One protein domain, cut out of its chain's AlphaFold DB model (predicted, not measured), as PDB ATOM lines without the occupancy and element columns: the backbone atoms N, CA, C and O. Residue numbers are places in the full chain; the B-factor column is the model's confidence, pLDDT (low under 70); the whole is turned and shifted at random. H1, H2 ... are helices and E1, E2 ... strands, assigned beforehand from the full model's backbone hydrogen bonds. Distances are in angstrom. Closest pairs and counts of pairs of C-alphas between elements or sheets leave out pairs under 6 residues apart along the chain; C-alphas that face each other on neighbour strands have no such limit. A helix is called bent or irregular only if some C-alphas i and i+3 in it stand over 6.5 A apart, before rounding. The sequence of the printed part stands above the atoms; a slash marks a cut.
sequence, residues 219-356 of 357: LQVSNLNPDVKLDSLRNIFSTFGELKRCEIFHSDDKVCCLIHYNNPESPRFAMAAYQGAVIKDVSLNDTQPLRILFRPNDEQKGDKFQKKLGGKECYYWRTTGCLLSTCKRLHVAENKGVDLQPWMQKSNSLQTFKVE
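Overview. This is residues 219 to 356 of the 357 residues of the protein "RRM domain-containing protein" of Dinothrombium tinctorium (UniProt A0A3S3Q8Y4). A small, twisted sheet, E2 E3 E1 E5, has H1 and H2 over one face, and from this body the chain passes through H3 into a second, loop-rich lobe around H4. From that lobe a long unnamed stretch, residues 319 to 352, returns to the body, where E6 pairs with E4 in a separate small sheet. The 138 printed residues run E1 H1 E2 E3 H2 E4 E5 H3 H4 E6, four named helices and six named strands; the larger sheet is antiparallel and the smaller one parallel. The class is mixed, with 60 residues in named elements, under half. The whole is compact, with a radius of gyration of the C-alphas of 16.6 A and spans of 49 by 35 by 28 A.

Arrangement. The largest sheet runs E2 (residues 243 to 251), E3 (254 to 261), E1 (219 to 222), E5 (291 to 295), with E2 and E5 as edge strands. E2 and E3 form a hairpin, with N 249 and O 256 2.8 A apart. Between the antiparallel neighbours E3 and E1, N 221 and O 257 are within hydrogen-bond range at 2.8 A, and between the antiparallel neighbours E1 and E5, N 220 and O 293 are within hydrogen-bond range at 2.8 A. H1 (230 to 238) and H2 (266 to 274) are on the same face, two layers of helices and sheet. H1, at a height of 9.0 A, is over E2 and E3, slantwise at 48 degrees to E2 on the local plane; their closest C-alphas are Arg 234 and Cys 246, 6.6 A. H2, at a height of 8.8 A, is over E1 and runs along it at 3 degrees on the local plane. H1 and H2 are close but not clearly touching: the closest C-alphas, Phe 237 and Ala 270, are 6.7 A apart. E1, H1 and E2 make a split strand-helix-strand unit, two strands running the same way with E3 between them; its crossover is right-handed. E4 (277 to 279) and E6 (353 to 355) are parallel, with N 278 and O 353 2.8 A apart. H3 (298 to 303) is only just not on the larger sheet, with 4 pairs of C-alphas within 10 A; H4 (315 to 318) is not on it. Every O i to N i+4 pair is within hydrogen-bond range in H1 and H2; H3 has 0 of 2, and 1 of 3 O i to N i+3 pairs, and H4 is too short for an i+4 pair.

Along the chain. E1 begins at C-alpha 219, (-22.676, -52.542, -0.825), and E6 ends at C-alpha 355, (-39.491, -46.107, -6.374). From first to last C-alpha E3 measures 22.8 A, E2 22.1 A, E5 12.7 A, H2 12.0 A and H1 11.8 A. H3 is irregular: C-alphas 299 and 302 are 7.9 A apart.

Size, cuts and confidence. The C-alphas farthest apart, Asp 231 and Ser 325, are 49.0 A apart. The printed part has no cut; the links E4 to E5, H3 to H4 and H4 to E6 are long. The mean pLDDT of the printed part is 82.4, with residues 301 to 311, 345 to 352 and 356 under 70.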
ATOM      1  N   LEU A 219     -22.298 -53.863  -0.346       95.06
ATOM      2  CA  LEU A 219     -22.676 -52.542  -0.825       95.06
ATOM      3  C   LEU A 219     -22.543 -51.527   0.310       95.06
ATOM      4  O   LEU A 219     -22.885 -51.813   1.456       95.06
ATOM      5  N   GLN A 220     -22.091 -50.326  -0.026       94.88
ATOM      6  CA  GLN A 220     -22.283 -49.138   0.790       94.88
ATOM      7  C   GLN A 220     -23.372 -48.288   0.145       94.88
ATOM      8  O   GLN A 220     -23.222 -47.865  -1.000       94.88
ATOM      9  N   VAL A 221     -24.430 -48.023   0.897       94.94
ATOM     10  CA  VAL A 221     -25.536 -47.142   0.525       94.94
ATOM     11  C   VAL A 221     -25.357 -45.820   1.262       94.94
ATOM     12  O   VAL A 221     -25.039 -45.806   2.448       94.94
ATOM     13  N   SER A 222     -25.520 -44.712   0.555       93.19
ATOM     14  CA  SER A 222     -25.360 -43.345   1.053       93.19
ATOM     15  C   SER A 222     -26.494 -42.458   0.538       93.19
ATOM     16  O   SER A 222     -27.266 -42.896  -0.319       93.19
ATOM     17  N   ASN A 223     -26.577 -41.225   1.052       92.81
ATOM     18  CA  ASN A 223     -27.738 -40.331   0.916       92.81
ATOM     19  C   ASN A 223     -29.002 -40.920   1.565       92.81
ATOM     20  O   ASN A 223     -30.088 -40.879   0.986       92.81
ATOM     21  N   LEU A 224     -28.847 -41.496   2.757       93.50
ATOM     22  CA  LEU A 224     -29.967 -42.004   3.541       93.50
ATOM     23  C   LEU A 224     -30.590 -40.899   4.395       93.50
ATOM     24  O   LEU A 224     -29.896 -39.981   4.834       93.50
ATOM     25  N   ASN A 225     -31.892 -41.022   4.644       92.69
ATOM     26  CA  ASN A 225     -32.613 -40.227   5.634       92.69
ATOM     27  C   ASN A 225     -31.957 -40.408   7.024       92.69
ATOM     28  O   ASN A 225     -31.689 -41.554   7.396       92.69
ATOM     29  N   PRO A 226     -31.701 -39.332   7.798       91.62
ATOM     30  CA  PRO A 226     -31.165 -39.434   9.154       91.62
ATOM     31  C   PRO A 226     -31.986 -40.329  10.086       91.62
ATOM     32  O   PRO A 226     -31.415 -41.034  10.913       91.62
ATOM     33  N   ASP A 227     -33.304 -40.363   9.888       91.19
ATOM     34  CA  ASP A 227     -34.246 -41.139  10.700       91.19
ATOM     35  C   ASP A 227     -34.551 -42.526  10.106       91.19
ATOM     36  O   ASP A 227     -35.505 -43.200  10.514       91.19
ATOM     37  N   VAL A 228     -33.770 -42.976   9.113       93.44
ATOM     38  CA  VAL A 228     -34.005 -44.265   8.453       93.44
ATOM     39  C   VAL A 228     -33.912 -45.415   9.457       93.44
ATOM     40  O   VAL A 228     -32.938 -45.575  10.197       93.44
ATOM     41  N   LYS A 229     -34.927 -46.280   9.457       93.75
ATOM     42  CA  LYS A 229     -34.933 -47.482  10.293       93.75
ATOM     43  C   LYS A 229     -34.151 -48.604   9.623       93.75
ATOM     44  O   LYS A 229     -34.292 -48.856   8.425       93.75
ATOM     45  N   LEU A 230     -33.381 -49.339  10.424       93.50
ATOM     46  CA  LEU A 230     -32.616 -50.492   9.945       93.50
ATOM     47  C   LEU A 230     -33.518 -51.562   9.312       93.50
ATOM     48  O   LEU A 230     -33.140 -52.166   8.310       93.50
ATOM     49  N   ASP A 231     -34.716 -51.765   9.858       92.31
ATOM     50  CA  ASP A 231     -35.671 -52.739   9.330       92.31
ATOM     51  C   ASP A 231     -36.210 -52.334   7.956       92.31
ATOM     52  O   ASP A 231     -36.341 -53.192   7.088       92.31
ATOM     53  N   SER A 232     -36.409 -51.035   7.697       91.69
ATOM     54  CA  SER A 232     -36.777 -50.549   6.361       91.69
ATOM     55  C   SER A 232     -35.700 -50.900   5.333       91.69
ATOM     56  O   SER A 232     -36.012 -51.403   4.257       91.69
ATOM     57  N   LEU A 233     -34.423 -50.714   5.687       92.81
ATOM     58  CA  LEU A 233     -33.290 -51.083   4.831       92.81
ATOM     59  C   LEU A 233     -33.190 -52.599   4.636       92.81
ATOM     60  O   LEU A 233     -32.954 -53.062   3.523       92.81
ATOM     61  N   ARG A 234     -33.385 -53.394   5.693       94.31
ATOM     62  CA  ARG A 234     -33.401 -54.858   5.574       94.31
ATOM     63  C   ARG A 234     -34.522 -55.330   4.664       94.31
ATOM     64  O   ARG A 234     -34.253 -56.144   3.789       94.31
ATOM     65  N   ASN A 235     -35.727 -54.792   4.823       89.19
ATOM     66  CA  ASN A 235     -36.882 -55.159   4.013       89.19
ATOM     67  C   ASN A 235     -36.589 -54.940   2.530       89.19
ATOM     68  O   ASN A 235     -36.610 -55.905   1.772       89.19
ATOM     69  N   ILE A 236     -36.188 -53.726   2.135       90.81
ATOM     70  CA  ILE A 236     -35.941 -53.422   0.720       90.81
ATOM     71  C   ILE A 236     -34.744 -54.195   0.149       90.81
ATOM     72  O   ILE A 236     -34.818 -54.696  -0.968       90.81
ATOM     73  N   PHE A 237     -33.646 -54.362   0.895       90.00
ATOM     74  CA  PHE A 237     -32.443 -55.004   0.354       90.00
ATOM     75  C   PHE A 237     -32.473 -56.535   0.435       90.00
ATOM     76  O   PHE A 237     -31.778 -57.189  -0.348       90.00
ATOM     77  N   SER A 238     -33.292 -57.114   1.318       90.31
ATOM     78  CA  SER A 238     -33.505 -58.565   1.381       90.31
ATOM     79  C   SER A 238     -34.224 -59.119   0.146       90.31
ATOM     80  O   SER A 238     -34.045 -60.292  -0.182       90.31
ATOM     81  N   THR A 239     -34.953 -58.274  -0.596       87.25
ATOM     82  CA  THR A 239     -35.617 -58.653  -1.858       87.25
ATOM     83  C   THR A 239     -34.635 -59.155  -2.923       87.25
ATOM     84  O   THR A 239     -34.992 -59.976  -3.762       87.25
ATOM     85  N   PHE A 240     -33.373 -58.716  -2.872       83.69
ATOM     86  CA  PHE A 240     -32.340 -59.125  -3.829       83.69
ATOM     87  C   PHE A 240     -31.557 -60.363  -3.387       83.69
ATOM     88  O   PHE A 240     -30.784 -60.907  -4.178       83.69
ATOM     89  N   GLY A 241     -31.714 -60.809  -2.139       82.75
ATOM     90  CA  GLY A 241     -31.060 -62.000  -1.605       82.75
ATOM     91  C   GLY A 241     -30.802 -61.951  -0.102       82.75
ATOM     92  O   GLY A 241     -31.064 -60.962   0.577       82.75
ATOM     93  N   GLU A 242     -30.248 -63.045   0.417       89.38
ATOM     94  CA  GLU A 242     -30.014 -63.210   1.851       89.38
ATOM     95  C   GLU A 242     -28.913 -62.266   2.360       89.38
ATOM     96  O   GLU A 242     -27.773 -62.266   1.870       89.38
ATOM     97  N   LEU A 243     -29.263 -61.477   3.378       92.88
ATOM     98  CA  LEU A 243     -28.372 -60.530   4.036       92.88
ATOM     99  C   LEU A 243     -27.602 -61.228   5.161       92.88
ATOM    100  O   LEU A 243     -28.186 -61.643   6.155       92.88
ATOM    101  N   LYS A 244     -26.271 -61.272   5.053       93.06
ATOM    102  CA  LYS A 244     -25.389 -61.630   6.177       93.06
ATOM    103  C   LYS A 244     -25.280 -60.500   7.196       93.06
ATOM    104  O   LYS A 244     -25.077 -60.748   8.379       93.06
ATOM    105  N   ARG A 245     -25.329 -59.251   6.724       93.44
ATOM    106  CA  ARG A 245     -25.124 -58.057   7.552       93.44
ATOM    107  C   ARG A 245     -25.847 -56.865   6.941       93.44
ATOM    108  O   ARG A 245     -25.813 -56.683   5.728       93.44
ATOM    109  N   CYS A 246     -26.468 -56.055   7.784       95.50
ATOM    110  CA  CYS A 246     -27.039 -54.763   7.426       95.50
ATOM    111  C   CYS A 246     -26.823 -53.853   8.633       95.50
ATOM    112  O   CYS A 246     -27.317 -54.177   9.717       95.50
ATOM    113  N   GLU A 247     -26.031 -52.795   8.473       94.75
ATOM    114  CA  GLU A 247     -25.637 -51.900   9.562       94.75
ATOM    115  C   GLU A 247     -25.590 -50.449   9.102       94.75
ATOM    116  O   GLU A 247     -24.924 -50.117   8.120       94.75
ATOM    117  N   ILE A 248     -26.252 -49.581   9.860       95.44
ATOM    118  CA  ILE A 248     -26.176 -48.137   9.672       95.44
ATOM    119  C   ILE A 248     -24.915 -47.619  10.364       95.44
ATOM    120  O   ILE A 248     -24.615 -47.990  11.498       95.44
ATOM    121  N   PHE A 249     -24.184 -46.744   9.683       92.88
ATOM    122  CA  PHE A 249     -23.036 -46.037  10.231       92.88
ATOM    123  C   PHE A 249     -23.025 -44.583   9.754       92.88
ATOM    124  O   PHE A 249     -23.608 -44.241   8.724       92.88
ATOM    125  N   HIS A 250     -22.332 -43.733  10.502       90.88
ATOM    126  CA  HIS A 250     -22.241 -42.302  10.228       90.88
ATOM    127  C   HIS A 250     -20.855 -41.970   9.669       90.88
ATOM    128  O   HIS A 250     -19.846 -42.469  10.168       90.88
ATOM    129  N   SER A 251     -20.804 -41.154   8.616       82.00
ATOM    130  CA  SER A 251     -19.568 -40.674   7.987       82.00
ATOM    131  C   SER A 251     -19.738 -39.203   7.629       82.00
ATOM    132  O   SER A 251     -20.569 -38.901   6.778       82.00
ATOM    133  N   ASP A 252     -18.958 -38.310   8.239       79.25
ATOM    134  CA  ASP A 252     -18.974 -36.859   7.971       79.25
ATOM    135  C   ASP A 252     -20.401 -36.268   7.944       79.25
ATOM    136  O   ASP A 252     -20.835 -35.712   6.934       79.25
ATOM    137  N   ASP A 253     -21.164 -36.488   9.023       77.94
ATOM    138  CA  ASP A 253     -22.575 -36.085   9.189       77.94
ATOM    139  C   ASP A 253     -23.571 -36.697   8.186       77.94
ATOM    140  O   ASP A 253     -24.727 -36.282   8.095       77.94
ATOM    141  N   LYS A 254     -23.161 -37.732   7.445       85.75
ATOM    142  CA  LYS A 254     -24.033 -38.483   6.534       85.75
ATOM    143  C   LYS A 254     -24.350 -39.858   7.088       85.75
ATOM    144  O   LYS A 254     -23.456 -40.605   7.491       85.75
ATOM    145  N   VAL A 255     -25.623 -40.228   6.997       92.44
ATOM    146  CA  VAL A 255     -26.081 -41.587   7.287       92.44
ATOM    147  C   VAL A 255     -25.800 -42.484   6.085       92.44
ATOM    148  O   VAL A 255     -26.199 -42.206   4.949       92.44
ATOM    149  N   CYS A 256     -25.063 -43.560   6.341       94.38
ATOM    150  CA  CYS A 256     -24.732 -44.600   5.380       94.38
ATOM    151  C   CYS A 256     -25.165 -45.965   5.923       94.38
ATOM    152  O   CYS A 256     -25.299 -46.162   7.126       94.38
ATOM    153  N   CYS A 257     -25.345 -46.931   5.032       95.81
ATOM    154  CA  CYS A 257     -25.609 -48.314   5.402       95.81
ATOM    155  C   CYS A 257     -24.631 -49.242   4.692       95.81
ATOM    156  O   CYS A 257     -24.351 -49.083   3.501       95.81
ATOM    157  N   LEU A 258     -24.102 -50.208   5.433       94.88
ATOM    158  CA  LEU A 258     -23.307 -51.304   4.912       94.88
ATOM    159  C   LEU A 258     -24.183 -52.550   4.811       94.88
ATOM    160  O   LEU A 258     -24.760 -52.996   5.801       94.88
ATOM    161  N   ILE A 259     -24.242 -53.128   3.617       95.88
ATOM    162  CA  ILE A 259     -25.079 -54.283   3.300       95.88
ATOM    163  C   ILE A 259     -24.176 -55.390   2.790       95.88
ATOM    164  O   ILE A 259     -23.472 -55.194   1.804       95.88
ATOM    165  N   HIS A 260     -24.177 -56.549   3.441       95.56
ATOM    166  CA  HIS A 260     -23.440 -57.729   3.002       95.56
ATOM    167  C   HIS A 260     -24.412 -58.844   2.641       95.56
ATOM    168  O   HIS A 260     -25.204 -59.274   3.476       95.56
ATOM    169  N   TYR A 261     -24.278 -59.362   1.429       92.44
ATOM    170  CA  TYR A 261     -24.983 -60.544   0.957       92.44
ATOM    171  C   TYR A 261     -24.133 -61.803   1.140       92.44
ATOM    172  O   TYR A 261     -22.909 -61.749   1.311       92.44
ATOM    173  N   ASN A 262     -24.779 -62.966   1.077       90.19
ATOM    174  CA  ASN A 262     -24.082 -64.253   1.048       90.19
ATOM    175  C   ASN A 262     -23.460 -64.579  -0.335       90.19
ATOM    176  O   ASN A 262     -22.561 -65.421  -0.422       90.19
ATOM    177  N   ASN A 263     -23.863 -63.863  -1.392       86.81
ATOM    178  CA  ASN A 263     -23.493 -64.107  -2.787       86.81
ATOM    179  C   ASN A 263     -23.120 -62.797  -3.536       86.81
ATOM    180  O   ASN A 263     -23.455 -61.708  -3.066       86.81
ATOM    181  N   PRO A 264     -22.394 -62.877  -4.671       86.31
ATOM    182  CA  PRO A 264     -21.935 -61.705  -5.427       86.31
ATOM    183  C   PRO A 264     -22.959 -61.128  -6.428       86.31
ATOM    184  O   PRO A 264     -22.732 -60.030  -6.944       86.31
ATOM    185  N   GLU A 265     -24.072 -61.821  -6.690       84.25
ATOM    186  CA  GLU A 265     -25.103 -61.387  -7.647       84.25
ATOM    187  C   GLU A 265     -26.122 -60.434  -7.017       84.25
ATOM    188  O   GLU A 265     -26.476 -59.421  -7.617       84.25
ATOM    189  N   SER A 266     -26.541 -60.679  -5.774       90.94
ATOM    190  CA  SER A 266     -27.487 -59.813  -5.059       90.94
ATOM    191  C   SER A 266     -27.058 -58.336  -4.999       90.94
ATOM    192  O   SER A 266     -27.881 -57.477  -5.321       90.94
ATOM    193  N   PRO A 267     -25.783 -57.995  -4.707       91.88
ATOM    194  CA  PRO A 267     -25.284 -56.623  -4.825       91.88
ATOM    195  C   PRO A 267     -25.508 -55.984  -6.202       91.88
ATOM    196  O   PRO A 267     -25.773 -54.786  -6.303       91.88
ATOM    197  N   ARG A 268     -25.391 -56.777  -7.274       89.19
ATOM    198  CA  ARG A 268     -25.532 -56.326  -8.662       89.19
ATOM    199  C   ARG A 268     -26.981 -55.957  -8.963       89.19
ATOM    200  O   ARG A 268     -27.223 -54.890  -9.521       89.19
ATOM    201  N   PHE A 269     -27.925 -56.802  -8.549       82.88
ATOM    202  CA  PHE A 269     -29.356 -56.550  -8.714       82.88
ATOM    203  C   PHE A 269     -29.842 -55.383  -7.853       82.88
ATOM    204  O   PHE A 269     -30.519 -54.496  -8.364       82.88
ATOM    205  N   ALA A 270     -29.415 -55.323  -6.590       87.75
ATOM    206  CA  ALA A 270     -29.754 -54.222  -5.693       87.75
ATOM    207  C   ALA A 270     -29.245 -52.872  -6.227       87.75
ATOM    208  O   ALA A 270     -29.966 -51.877  -6.219       87.75
ATOM    209  N   MET A 271     -28.015 -52.834  -6.751       90.88
ATOM    210  CA  MET A 271     -27.481 -51.630  -7.385       90.88
ATOM    211  C   MET A 271     -28.236 -51.277  -8.674       90.88
ATOM    212  O   MET A 271     -28.505 -50.102  -8.897       90.88
ATOM    213  N   ALA A 272     -28.605 -52.256  -9.505       83.06
ATOM    214  CA  ALA A 272     -29.382 -52.003 -10.721       83.06
ATOM    215  C   ALA A 272     -30.761 -51.395 -10.421       83.06
ATOM    216  O   ALA A 272     -31.216 -50.527 -11.160       83.06
ATOM    217  N   ALA A 273     -31.397 -51.834  -9.333       80.62
ATOM    218  CA  ALA A 273     -32.719 -51.371  -8.934       80.62
ATOM    219  C   ALA A 273     -32.695 -50.010  -8.225       80.62
ATOM    220  O   ALA A 273     -33.576 -49.184  -8.457       80.62
ATOM    221  N   TYR A 274     -31.710 -49.769  -7.352       89.38
ATOM    222  CA  TYR A 274     -31.755 -48.642  -6.414       89.38
ATOM    223  C   TYR A 274     -30.696 -47.561  -6.634       89.38
ATOM    224  O   TYR A 274     -30.733 -46.528  -5.963       89.38
ATOM    225  N   GLN A 275     -29.756 -47.732  -7.563       88.44
ATOM    226  CA  GLN A 275     -28.806 -46.665  -7.872       88.44
ATOM    227  C   GLN A 275     -29.526 -45.471  -8.506       88.44
ATOM    228  O   GLN A 275     -30.076 -45.588  -9.596       88.44
ATOM    229  N   GLY A 276     -29.481 -44.305  -7.856       85.38
ATOM    230  CA  GLY A 276     -30.216 -43.130  -8.332       85.38
ATOM    231  C   GLY A 276     -31.715 -43.146  -7.996       85.38
ATOM    232  O   GLY A 276     -32.429 -42.228  -8.401       85.38
ATOM    233  N   ALA A 277     -32.187 -44.130  -7.224       83.62
ATOM    234  CA  ALA A 277     -33.569 -44.186  -6.766       83.62
ATOM    235  C   ALA A 277     -33.827 -43.216  -5.605       83.62
ATOM    236  O   ALA A 277     -32.990 -43.047  -4.716       83.62
ATOM    237  N   VAL A 278     -35.018 -42.627  -5.595       87.31
ATOM    238  CA  VAL A 278     -35.612 -41.937  -4.451       87.31
ATOM    239  C   VAL A 278     -36.680 -42.859  -3.874       87.31
ATOM    240  O   VAL A 278     -37.699 -43.119  -4.515       87.31
ATOM    241  N   ILE A 279     -36.428 -43.352  -2.668       88.25
ATOM    242  CA  ILE A 279     -37.321 -44.231  -1.909       88.25
ATOM    243  C   ILE A 279     -37.845 -43.445  -0.712       88.25
ATOM    244  O   ILE A 279     -37.054 -42.921   0.084       88.25
ATOM    245  N   LYS A 280     -39.172 -43.377  -0.580       86.06
ATOM    246  CA  LYS A 280     -39.846 -42.698   0.531       86.06
ATOM    247  C   LYS A 280     -39.347 -43.245   1.875       86.06
ATOM    248  O   LYS A 280     -39.150 -44.447   2.019       86.06
ATOM    249  N   ASP A 281     -39.104 -42.354   2.833       86.31
ATOM    250  CA  ASP A 281     -38.635 -42.661   4.197       86.31
ATOM    251  C   ASP A 281     -37.248 -43.343   4.295       86.31
ATOM    252  O   ASP A 281     -36.767 -43.617   5.394       86.31
ATOM    253  N   VAL A 282     -36.564 -43.570   3.166       90.38
ATOM    254  CA  VAL A 282     -35.225 -44.187   3.104       90.38
ATOM    255  C   VAL A 282     -34.195 -43.228   2.521       90.38
ATOM    256  O   VAL A 282     -33.095 -43.105   3.057       90.38
ATOM    257  N   SER A 283     -34.524 -42.556   1.417       88.81
ATOM    258  CA  SER A 283     -33.651 -41.554   0.795       88.81
ATOM    259  C   SER A 283     -33.680 -40.247   1.573       88.81
ATOM    260  O   SER A 283     -34.697 -39.896   2.165       88.81
ATOM    261  N   LEU A 284     -32.569 -39.514   1.546       87.94
ATOM    262  CA  LEU A 284     -32.407 -38.267   2.293       87.94
ATOM    263  C   LEU A 284     -33.468 -37.217   1.933       87.94
ATOM    264  O   LEU A 284     -33.984 -36.544   2.819       87.94
ATOM    265  N   ASN A 285     -33.797 -37.079   0.646       84.00
ATOM    266  CA  ASN A 285     -34.940 -36.309   0.147       84.00
ATOM    267  C   ASN A 285     -35.172 -36.593  -1.350       84.00
ATOM    268  O   ASN A 285     -34.374 -37.275  -1.995       84.00
ATOM    269  N   ASP A 286     -36.223 -35.999  -1.918       79.56
ATOM    270  CA  ASP A 286     -36.593 -36.126  -3.337       79.56
ATOM    271  C   ASP A 286     -35.518 -35.643  -4.328       79.56
ATOM    272  O   ASP A 286     -35.548 -36.011  -5.501       79.56
ATOM    273  N   THR A 287     -34.552 -34.839  -3.874       79.81
ATOM    274  CA  THR A 287     -33.468 -34.292  -4.710       79.81
ATOM    275  C   THR A 287     -32.137 -35.024  -4.535       79.81
ATOM    276  O   THR A 287     -31.208 -34.821  -5.318       79.81
ATOM    277  N   GLN A 288     -32.027 -35.884  -3.520       83.19
ATOM    278  CA  GLN A 288     -30.810 -36.606  -3.171       83.19
ATOM    279  C   GLN A 288     -31.085 -38.111  -3.187       83.19
ATOM    280  O   GLN A 288     -31.377 -38.700  -2.143       83.19
ATOM    281  N   PRO A 289     -30.988 -38.745  -4.372       88.31
ATOM    282  CA  PRO A 289     -31.251 -40.166  -4.513       88.31
ATOM    283  C   PRO A 289     -30.167 -41.002  -3.836       88.31
ATOM    284  O   PRO A 289     -29.040 -40.534  -3.612       88.31
ATOM    285  N   LEU A 290     -30.482 -42.274  -3.604       90.56
ATOM    286  CA  LEU A 290     -29.530 -43.244  -3.088       90.56
ATOM    287  C   LEU A 290     -28.286 -43.324  -3.970       90.56
ATOM    288  O   LEU A 290     -28.347 -43.438  -5.201       90.56
ATOM    289  N   ARG A 291     -27.132 -43.312  -3.305       90.25
ATOM    290  CA  ARG A 291     -25.840 -43.612  -3.917       90.25
ATOM    291  C   ARG A 291     -25.290 -44.897  -3.346       90.25
ATOM    292  O   ARG A 291     -24.950 -44.971  -2.167       90.25
ATOM    293  N   ILE A 292     -25.165 -45.882  -4.216       92.75
ATOM    294  CA  ILE A 292     -24.696 -47.220  -3.909       92.75
ATOM    295  C   ILE A 292     -23.295 -47.385  -4.501       92.75
ATOM    296  O   ILE A 292     -23.007 -46.966  -5.624       92.75
ATOM    297  N   LEU A 293     -22.401 -47.996  -3.733       90.50
ATOM    298  CA  LEU A 293     -21.051 -48.362  -4.148       90.50
ATOM    299  C   LEU A 293     -20.790 -49.810  -3.752       90.50
ATOM    300  O   LEU A 293     -21.069 -50.195  -2.619       90.50
ATOM    301  N   PHE A 294     -20.203 -50.607  -4.644       90.56
ATOM    302  CA  PHE A 294     -19.736 -51.933  -4.252       90.56
ATOM    303  C   PHE A 294     -18.647 -51.819  -3.177       90.56
ATOM    304  O   PHE A 294     -17.770 -50.949  -3.236       90.56
ATOM    305  N   ARG A 295     -18.672 -52.744  -2.217       88.62
ATOM    306  CA  ARG A 295     -17.657 -52.907  -1.174       88.62
ATOM    307  C   ARG A 295     -17.356 -54.393  -0.955       88.62
ATOM    308  O   ARG A 295     -18.278 -55.201  -0.940       88.62
ATOM    309  N   PRO A 296     -16.093 -54.779  -0.732       86.12
ATOM    310  CA  PRO A 296     -15.792 -56.128  -0.267       86.12
ATOM    311  C   PRO A 296     -16.352 -56.336   1.145       86.12
ATOM    312  O   PRO A 296     -16.285 -55.431   1.985       86.12
ATOM    313  N   ASN A 297     -16.884 -57.531   1.400       82.75
ATOM    314  CA  ASN A 297     -17.366 -57.926   2.722       82.75
ATOM    315  C   ASN A 297     -16.202 -58.346   3.653       82.75
ATOM    316  O   ASN A 297     -15.023 -58.236   3.302       82.75
ATOM    317  N   ASP A 298     -16.530 -58.838   4.851       79.06
ATOM    318  CA  ASP A 298     -15.542 -59.264   5.850       79.06
ATOM    319  C   ASP A 298     -14.640 -60.421   5.369       79.06
ATOM    320  O   ASP A 298     -13.446 -60.422   5.668       79.06
ATOM    321  N   GLU A 299     -15.181 -61.343   4.566       81.06
ATOM    322  CA  GLU A 299     -14.452 -62.461   3.939       81.06
ATOM    323  C   GLU A 299     -13.528 -61.986   2.802       81.06
ATOM    324  O   GLU A 299     -12.540 -62.639   2.481       81.06
ATOM    325  N   GLN A 300     -13.827 -60.824   2.215       80.94
ATOM    326  CA  GLN A 300     -13.119 -60.215   1.084       80.94
ATOM    327  C   GLN A 300     -12.209 -59.050   1.518       80.94
ATOM    328  O   GLN A 300     -11.760 -58.253   0.692       80.94
ATOM    329  N   LYS A 301     -11.907 -58.910   2.819       66.56
ATOM    330  CA  LYS A 301     -11.082 -57.803   3.352       66.56
ATOM    331  C   LYS A 301      -9.705 -57.683   2.686       66.56
ATOM    332  O   LYS A 301      -9.219 -56.560   2.548       66.56
ATOM    333  N   GLY A 302      -9.116 -58.793   2.230       64.19
ATOM    334  CA  GLY A 302      -7.853 -58.814   1.478       64.19
ATOM    335  C   GLY A 302      -7.912 -58.116   0.110       64.19
ATOM    336  O   GLY A 302      -6.880 -57.677  -0.400       64.19
ATOM    337  N   ASP A 303      -9.114 -57.920  -0.441       61.69
ATOM    338  CA  ASP A 303      -9.338 -57.331  -1.765       61.69
ATOM    339  C   ASP A 303      -9.483 -55.802  -1.729       61.69
ATOM    340  O   ASP A 303      -9.394 -55.150  -2.772       61.69
ATOM    341  N   LYS A 304      -9.666 -55.200  -0.538       49.50
ATOM    342  CA  LYS A 304     -10.032 -53.776  -0.348       49.50
ATOM    343  C   LYS A 304      -9.156 -52.764  -1.086       49.50
ATOM    344  O   LYS A 304      -9.618 -51.659  -1.358       49.50
ATOM    345  N   PHE A 305      -7.920 -53.121  -1.426       49.69
ATOM    346  CA  PHE A 305      -6.947 -52.195  -2.010       49.69
ATOM    347  C   PHE A 305      -6.300 -52.702  -3.296       49.69
ATOM    348  O   PHE A 305      -5.492 -52.009  -3.915       49.69
ATOM    349  N   GLN A 306      -6.684 -53.891  -3.751       50.09
ATOM    350  CA  GLN A 306      -6.201 -54.441  -5.000       50.09
ATOM    351  C   GLN A 306      -7.340 -54.341  -6.012       50.09
ATOM    352  O   GLN A 306      -8.218 -55.188  -6.055       50.09
ATOM    353  N   LYS A 307      -7.295 -53.323  -6.885       53.50
ATOM    354  CA  LYS A 307      -8.054 -53.286  -8.155       53.50
ATOM    355  C   LYS A 307      -7.552 -54.400  -9.090       53.50
ATOM    356  O   LYS A 307      -7.036 -54.144 -10.179       53.50
ATOM    357  N   LYS A 308      -7.536 -55.639  -8.613       55.25
ATOM    358  CA  LYS A 308      -7.099 -56.822  -9.333       55.25
ATOM    359  C   LYS A 308      -8.366 -57.532  -9.769       55.25
ATOM    360  O   LYS A 308      -9.013 -58.202  -8.983       55.25
ATOM    361  N   LEU A 309      -8.709 -57.350 -11.039       61.59
ATOM    362  CA  LEU A 309      -9.493 -58.360 -11.737       61.59
ATOM    363  C   LEU A 309      -8.746 -59.695 -11.607       61.59
ATOM    364  O   LEU A 309      -7.512 -59.699 -11.568       61.59
ATOM    365  N   GLY A 310      -9.470 -60.813 -11.532       58.12
ATOM    366  CA  GLY A 310      -8.866 -62.149 -11.418       58.12
ATOM    367  C   GLY A 310      -7.876 -62.481 -12.548       58.12
ATOM    368  O   GLY A 310      -6.989 -63.310 -12.372       58.12
ATOM    369  N   GLY A 311      -7.956 -61.780 -13.685       62.06
ATOM    370  CA  GLY A 311      -6.942 -61.771 -14.741       62.06
ATOM    371  C   GLY A 311      -6.047 -60.533 -14.663       62.06
ATOM    372  O   GLY A 311      -6.453 -59.483 -14.176       62.06
ATOM    373  N   LYS A 312      -4.831 -60.588 -15.220       73.19
ATOM    374  CA  LYS A 312      -3.887 -59.445 -15.313       73.19
ATOM    375  C   LYS A 312      -4.430 -58.220 -16.087       73.19
ATOM    376  O   LYS A 312      -3.665 -57.308 -16.384       73.19
ATOM    377  N   GLU A 313      -5.717 -58.186 -16.410       81.44
ATOM    378  CA  GLU A 313      -6.426 -57.166 -17.164       81.44
ATOM    379  C   GLU A 313      -6.601 -55.845 -16.397       81.44
ATOM    380  O   GLU A 313      -6.623 -55.783 -15.163       81.44
ATOM    381  N   CYS A 314      -6.666 -54.754 -17.155       84.94
ATOM    382  CA  CYS A 314      -6.794 -53.402 -16.644       84.94
ATOM    383  C   CYS A 314      -8.255 -53.045 -16.343       84.94
ATOM    384  O   CYS A 314      -9.093 -52.970 -17.238       84.94
ATOM    385  N   TYR A 315      -8.543 -52.714 -15.084       83.62
ATOM    386  CA  TYR A 315      -9.866 -52.244 -14.661       83.62
ATOM    387  C   TYR A 315     -10.317 -50.972 -15.384       83.62
ATOM    388  O   TYR A 315     -11.461 -50.879 -15.825       83.62
ATOM    389  N   TYR A 316      -9.420 -49.999 -15.552       83.94
ATOM    390  CA  TYR A 316      -9.760 -48.767 -16.262       83.94
ATOM    391  C   TYR A 316     -10.016 -49.025 -17.744       83.94
ATOM    392  O   TYR A 316     -10.886 -48.389 -18.318       83.94
ATOM    393  N   TRP A 317      -9.339 -50.000 -18.355       87.62
ATOM    394  CA  TRP A 317      -9.617 -50.397 -19.735       87.62
ATOM    395  C   TRP A 317     -11.031 -50.958 -19.905       87.62
ATOM    396  O   TRP A 317     -11.721 -50.605 -20.859       87.62
ATOM    397  N   ARG A 318     -11.485 -51.767 -18.939       85.06
ATOM    398  CA  ARG A 318     -12.838 -52.334 -18.923       85.06
ATOM    399  C   ARG A 318     -13.931 -51.330 -18.571       85.06
ATOM    400  O   ARG A 318     -15.078 -51.562 -18.915       85.06
ATOM    401  N   THR A 319     -13.594 -50.226 -17.907       84.50
ATOM    402  CA  THR A 319     -14.560 -49.213 -17.450       84.50
ATOM    403  C   THR A 319     -14.437 -47.915 -18.249       84.50
ATOM    404  O   THR A 319     -15.005 -47.788 -19.325       84.50
ATOM    405  N   THR A 320     -13.687 -46.938 -17.742       81.56
ATOM    406  CA  THR A 320     -13.640 -45.547 -18.234       81.56
ATOM    407  C   THR A 320     -12.648 -45.300 -19.376       81.56
ATOM    408  O   THR A 320     -12.567 -44.190 -19.893       81.56
ATOM    409  N   GLY A 321     -11.906 -46.324 -19.789       82.75
ATOM    410  CA  GLY A 321     -10.765 -46.223 -20.691       82.75
ATOM    411  C   GLY A 321      -9.465 -45.952 -19.929       82.75
ATOM    412  O   GLY A 321      -9.331 -44.978 -19.192       82.75
ATOM    413  N   CYS A 322      -8.469 -46.823 -20.108       85.12
ATOM    414  CA  CYS A 322      -7.133 -46.599 -19.559       85.12
ATOM    415  C   CYS A 322      -6.387 -45.566 -20.415       85.12
ATOM    416  O   CYS A 322      -6.187 -45.796 -21.604       85.12
ATOM    417  N   LEU A 323      -5.959 -44.459 -19.804       84.19
ATOM    418  CA  LEU A 323      -5.245 -43.364 -20.480       84.19
ATOM    419  C   LEU A 323      -3.713 -43.487 -20.400       84.19
ATOM    420  O   LEU A 323      -2.995 -42.624 -20.892       84.19
ATOM    421  N   LEU A 324      -3.199 -44.531 -19.744       83.31
ATOM    422  CA  LEU A 324      -1.759 -44.737 -19.602       83.31
ATOM    423  C   LEU A 324      -1.164 -45.220 -20.928       83.31
ATOM    424  O   LEU A 324      -1.583 -46.255 -21.445       83.31
ATOM    425  N   SER A 325      -0.140 -44.517 -21.417       76.94
ATOM    426  CA  SER A 325       0.631 -44.890 -22.612       76.94
ATOM    427  C   SER A 325       1.310 -46.257 -22.468       76.94
ATOM    428  O   SER A 325       1.340 -47.038 -23.413       76.94
ATOM    429  N   THR A 326       1.787 -46.586 -21.264       83.94
ATOM    430  CA  THR A 326       2.334 -47.905 -20.909       83.94
ATOM    431  C   THR A 326       1.636 -48.452 -19.663       83.94
ATOM    432  O   THR A 326       2.061 -48.212 -18.527       83.94
ATOM    433  N   CYS A 327       0.533 -49.182 -19.846       84.88
ATOM    434  CA  CYS A 327      -0.171 -49.814 -18.732       84.88
ATOM    435  C   CYS A 327       0.514 -51.123 -18.309       84.88
ATOM    436  O   CYS A 327       0.743 -52.007 -19.127       84.88
ATOM    437  N   LYS A 328       0.769 -51.303 -17.004       85.62
ATOM    438  CA  LYS A 328       1.297 -52.565 -16.435       85.62
ATOM    439  C   LYS A 328       0.275 -53.718 -16.436       85.62
ATOM    440  O   LYS A 328       0.569 -54.805 -15.943       85.62
ATOM    441  N   ARG A 329      -0.952 -53.465 -16.895       84.31
ATOM    442  CA  ARG A 329      -2.069 -54.414 -16.936       84.31
ATOM    443  C   ARG A 329      -2.480 -54.656 -18.385       84.31
ATOM    444  O   ARG A 329      -2.371 -53.760 -19.214       84.31
ATOM    445  N   LEU A 330      -2.964 -55.859 -18.670       85.62
ATOM    446  CA  LEU A 330      -3.374 -56.281 -20.005       85.62
ATOM    447  C   LEU A 330      -4.587 -55.465 -20.481       85.62
ATOM    448  O   LEU A 330      -5.547 -55.282 -19.734       85.62
ATOM    449  N   HIS A 331      -4.543 -54.988 -21.720       88.25
ATOM    450  CA  HIS A 331      -5.678 -54.379 -22.412       88.25
ATOM    451  C   HIS A 331      -6.193 -55.384 -23.447       88.25
ATOM    452  O   HIS A 331      -5.578 -55.545 -24.498       88.25
ATOM    453  N   VAL A 332      -7.284 -56.088 -23.144       83.88
ATOM    454  CA  VAL A 332      -7.942 -56.982 -24.110       83.88
ATOM    455  C   VAL A 332      -8.901 -56.136 -24.941       83.88
ATOM    456  O   VAL A 332      -9.772 -55.468 -24.381       83.88
ATOM    457  N   ALA A 333      -8.713 -56.095 -26.259       81.56
ATOM    458  CA  ALA A 333      -9.437 -55.173 -27.134       81.56
ATOM    459  C   ALA A 333     -10.963 -55.349 -27.032       81.56
ATOM    460  O   ALA A 333     -11.689 -54.364 -26.931       81.56
ATOM    461  N   GLU A 334     -11.427 -56.597 -26.952       80.06
ATOM    462  CA  GLU A 334     -12.840 -56.985 -26.858       80.06
ATOM    463  C   GLU A 334     -13.495 -56.559 -25.539       80.06
ATOM    464  O   GLU A 334     -14.709 -56.385 -25.470       80.06
ATOM    465  N   ASN A 335     -12.694 -56.362 -24.491       82.06
ATOM    466  CA  ASN A 335     -13.169 -56.001 -23.162       82.06
ATOM    467  C   ASN A 335     -13.135 -54.490 -22.906       82.06
ATOM    468  O   ASN A 335     -13.369 -54.047 -21.782       82.06
ATOM    469  N   LYS A 336     -12.826 -53.668 -23.913       84.81
ATOM    470  CA  LYS A 336     -12.790 -52.214 -23.744       84.81
ATOM    471  C   LYS A 336     -14.186 -51.686 -23.389       84.81
ATOM    472  O   LYS A 336     -15.117 -51.820 -24.174       84.81
ATOM    473  N   GLY A 337     -14.322 -51.064 -22.218       79.69
ATOM    474  CA  GLY A 337     -15.575 -50.438 -21.773       79.69
ATOM    475  C   GLY A 337     -16.724 -51.398 -21.423       79.69
ATOM    476  O   GLY A 337     -17.835 -50.933 -21.187       79.69
ATOM    477  N   VAL A 338     -16.495 -52.716 -21.366       79.12
ATOM    478  CA  VAL A 338     -17.562 -53.709 -21.100       79.12
ATOM    479  C   VAL A 338     -18.193 -53.608 -19.709       79.12
ATOM    480  O   VAL A 338     -19.325 -54.050 -19.525       79.12
ATOM    481  N   ASP A 339     -17.473 -53.023 -18.753       83.19
ATOM    482  CA  ASP A 339     -17.910 -52.777 -17.376       83.19
ATOM    483  C   ASP A 339     -18.225 -51.288 -17.129       83.19
ATOM    484  O   ASP A 339     -18.362 -50.863 -15.978       83.19
ATOM    485  N   LEU A 340     -18.293 -50.459 -18.179       81.25
ATOM    486  CA  LEU A 340     -18.620 -49.043 -18.040       81.25
ATOM    487  C   LEU A 340     -20.045 -48.884 -17.498       81.25
ATOM    488  O   LEU A 340     -21.015 -49.273 -18.141       81.25
ATOM    489  N   GLN A 341     -20.157 -48.267 -16.322       82.38
ATOM    490  CA  GLN A 341     -21.441 -47.972 -15.693       82.38
ATOM    491  C   GLN A 341     -21.870 -46.523 -15.967       82.38
ATOM    492  O   GLN A 341     -21.002 -45.645 -16.003       82.38
ATOM    493  N   PRO A 342     -23.179 -46.229 -16.103       72.69
ATOM    494  CA  PRO A 342     -23.664 -44.884 -16.441       72.69
ATOM    495  C   PRO A 342     -23.144 -43.779 -15.511       72.69
ATOM    496  O   PRO A 342     -22.788 -42.694 -15.960       72.69
ATOM    497  N   TRP A 343     -23.011 -44.076 -14.216       74.44
ATOM    498  CA  TRP A 343     -22.538 -43.133 -13.194       74.44
ATOM    499  C   TRP A 343     -21.011 -42.978 -13.114       74.44
ATOM    500  O   TRP A 343     -20.515 -42.226 -12.279       74.44
ATOM    501  N   MET A 344     -20.244 -43.698 -13.939       74.25
ATOM    502  CA  MET A 344     -18.787 -43.534 -14.036       74.25
ATOM    503  C   MET A 344     -18.376 -42.455 -15.051       74.25
ATOM    504  O   MET A 344     -17.199 -42.098 -15.118       74.25
ATOM    505  N   GLN A 345     -19.315 -41.935 -15.850       67.62
ATOM    506  CA  GLN A 345     -19.054 -40.875 -16.823       67.62
ATOM    507  C   GLN A 345     -19.015 -39.504 -16.132       67.62
ATOM    508  O   GLN A 345     -19.888 -39.172 -15.337       67.62
ATOM    509  N   LYS A 346     -18.003 -38.683 -16.442       53.72
ATOM    510  CA  LYS A 346     -17.766 -37.385 -15.779       53.72
ATOM    511  C   LYS A 346     -18.842 -36.316 -16.045       53.72
ATOM    512  O   LYS A 346     -18.823 -35.296 -15.365       53.72
ATOM    513  N   SER A 347     -19.735 -36.516 -17.017       49.62
ATOM    514  CA  SER A 347     -20.668 -35.490 -17.514       49.62
ATOM    515  C   SER A 347     -22.136 -35.687 -17.131       49.62
ATOM    516  O   SER A 347     -22.928 -34.791 -17.402       49.62
ATOM    517  N   ASN A 348     -22.523 -36.811 -16.520       48.16
ATOM    518  CA  ASN A 348     -23.937 -37.100 -16.261       48.16
ATOM    519  C   ASN A 348     -24.275 -36.977 -14.773       48.16
ATOM    520  O   ASN A 348     -23.713 -37.676 -13.927       48.16
ATOM    521  N   SER A 349     -25.242 -36.116 -14.455       52.59
ATOM    522  CA  SER A 349     -26.023 -36.233 -13.225       52.59
ATOM    523  C   SER A 349     -26.740 -37.589 -13.229       52.59
ATOM    524  O   SER A 349     -27.264 -38.025 -14.254       52.59
ATOM    525  N   LEU A 350     -26.734 -38.294 -12.092       56.53
ATOM    526  CA  LEU A 350     -27.564 -39.490 -11.915       56.53
ATOM    527  C   LEU A 350     -29.021 -39.088 -12.174       56.53
ATOM    528  O   LEU A 350     -29.536 -38.222 -11.469       56.53
ATOM    529  N   GLN A 351     -29.668 -39.685 -13.179       57.19
ATOM    530  CA  GLN A 351     -31.098 -39.479 -13.398       57.19
ATOM    531  C   GLN A 351     -31.857 -40.024 -12.186       57.19
ATOM    532  O   GLN A 351     -31.739 -41.201 -11.849       57.19
ATOM    533  N   THR A 352     -32.602 -39.153 -11.509       57.66
ATOM    534  CA  THR A 352     -33.430 -39.512 -10.357       57.66
ATOM    535  C   THR A 352     -34.714 -40.177 -10.822       57.66
ATOM    536  O   THR A 352     -35.378 -39.682 -11.734       57.66
ATOM    537  N   PHE A 353     -35.120 -41.247 -10.151       73.38
ATOM    538  CA  PHE A 353     -36.436 -41.848 -10.342       73.38
ATOM    539  C   PHE A 353     -37.037 -42.237  -8.994       73.38
ATOM    540  O   PHE A 353     -36.315 -42.605  -8.072       73.38
ATOM    541  N   LYS A 354     -38.360 -42.126  -8.871       70.38
ATOM    542  CA  LYS A 354     -39.081 -42.525  -7.659       70.38
ATOM    543  C   LYS A 354     -39.354 -44.025  -7.699       70.38
ATOM    544  O   LYS A 354     -39.701 -44.550  -8.755       70.38
ATOM    545  N   VAL A 355     -39.175 -44.688  -6.563       71.19
ATOM    546  CA  VAL A 355     -39.491 -46.107  -6.374       71.19
ATOM    547  C   VAL A 355     -40.467 -46.209  -5.210       71.19
ATOM    548  O   VAL A 355     -40.187 -45.695  -4.123       71.19
ATOM    549  N   GLU A 356     -41.620 -46.828  -5.452       61.72
ATOM    550  CA  GLU A 356     -42.574 -47.152  -4.393       61.72
ATOM    551  C   GLU A 356     -42.086 -48.400  -3.631       61.72
ATOM    552  O   GLU A 356     -41.554 -49.312  -4.270       61.72
TER     553      GLU A 356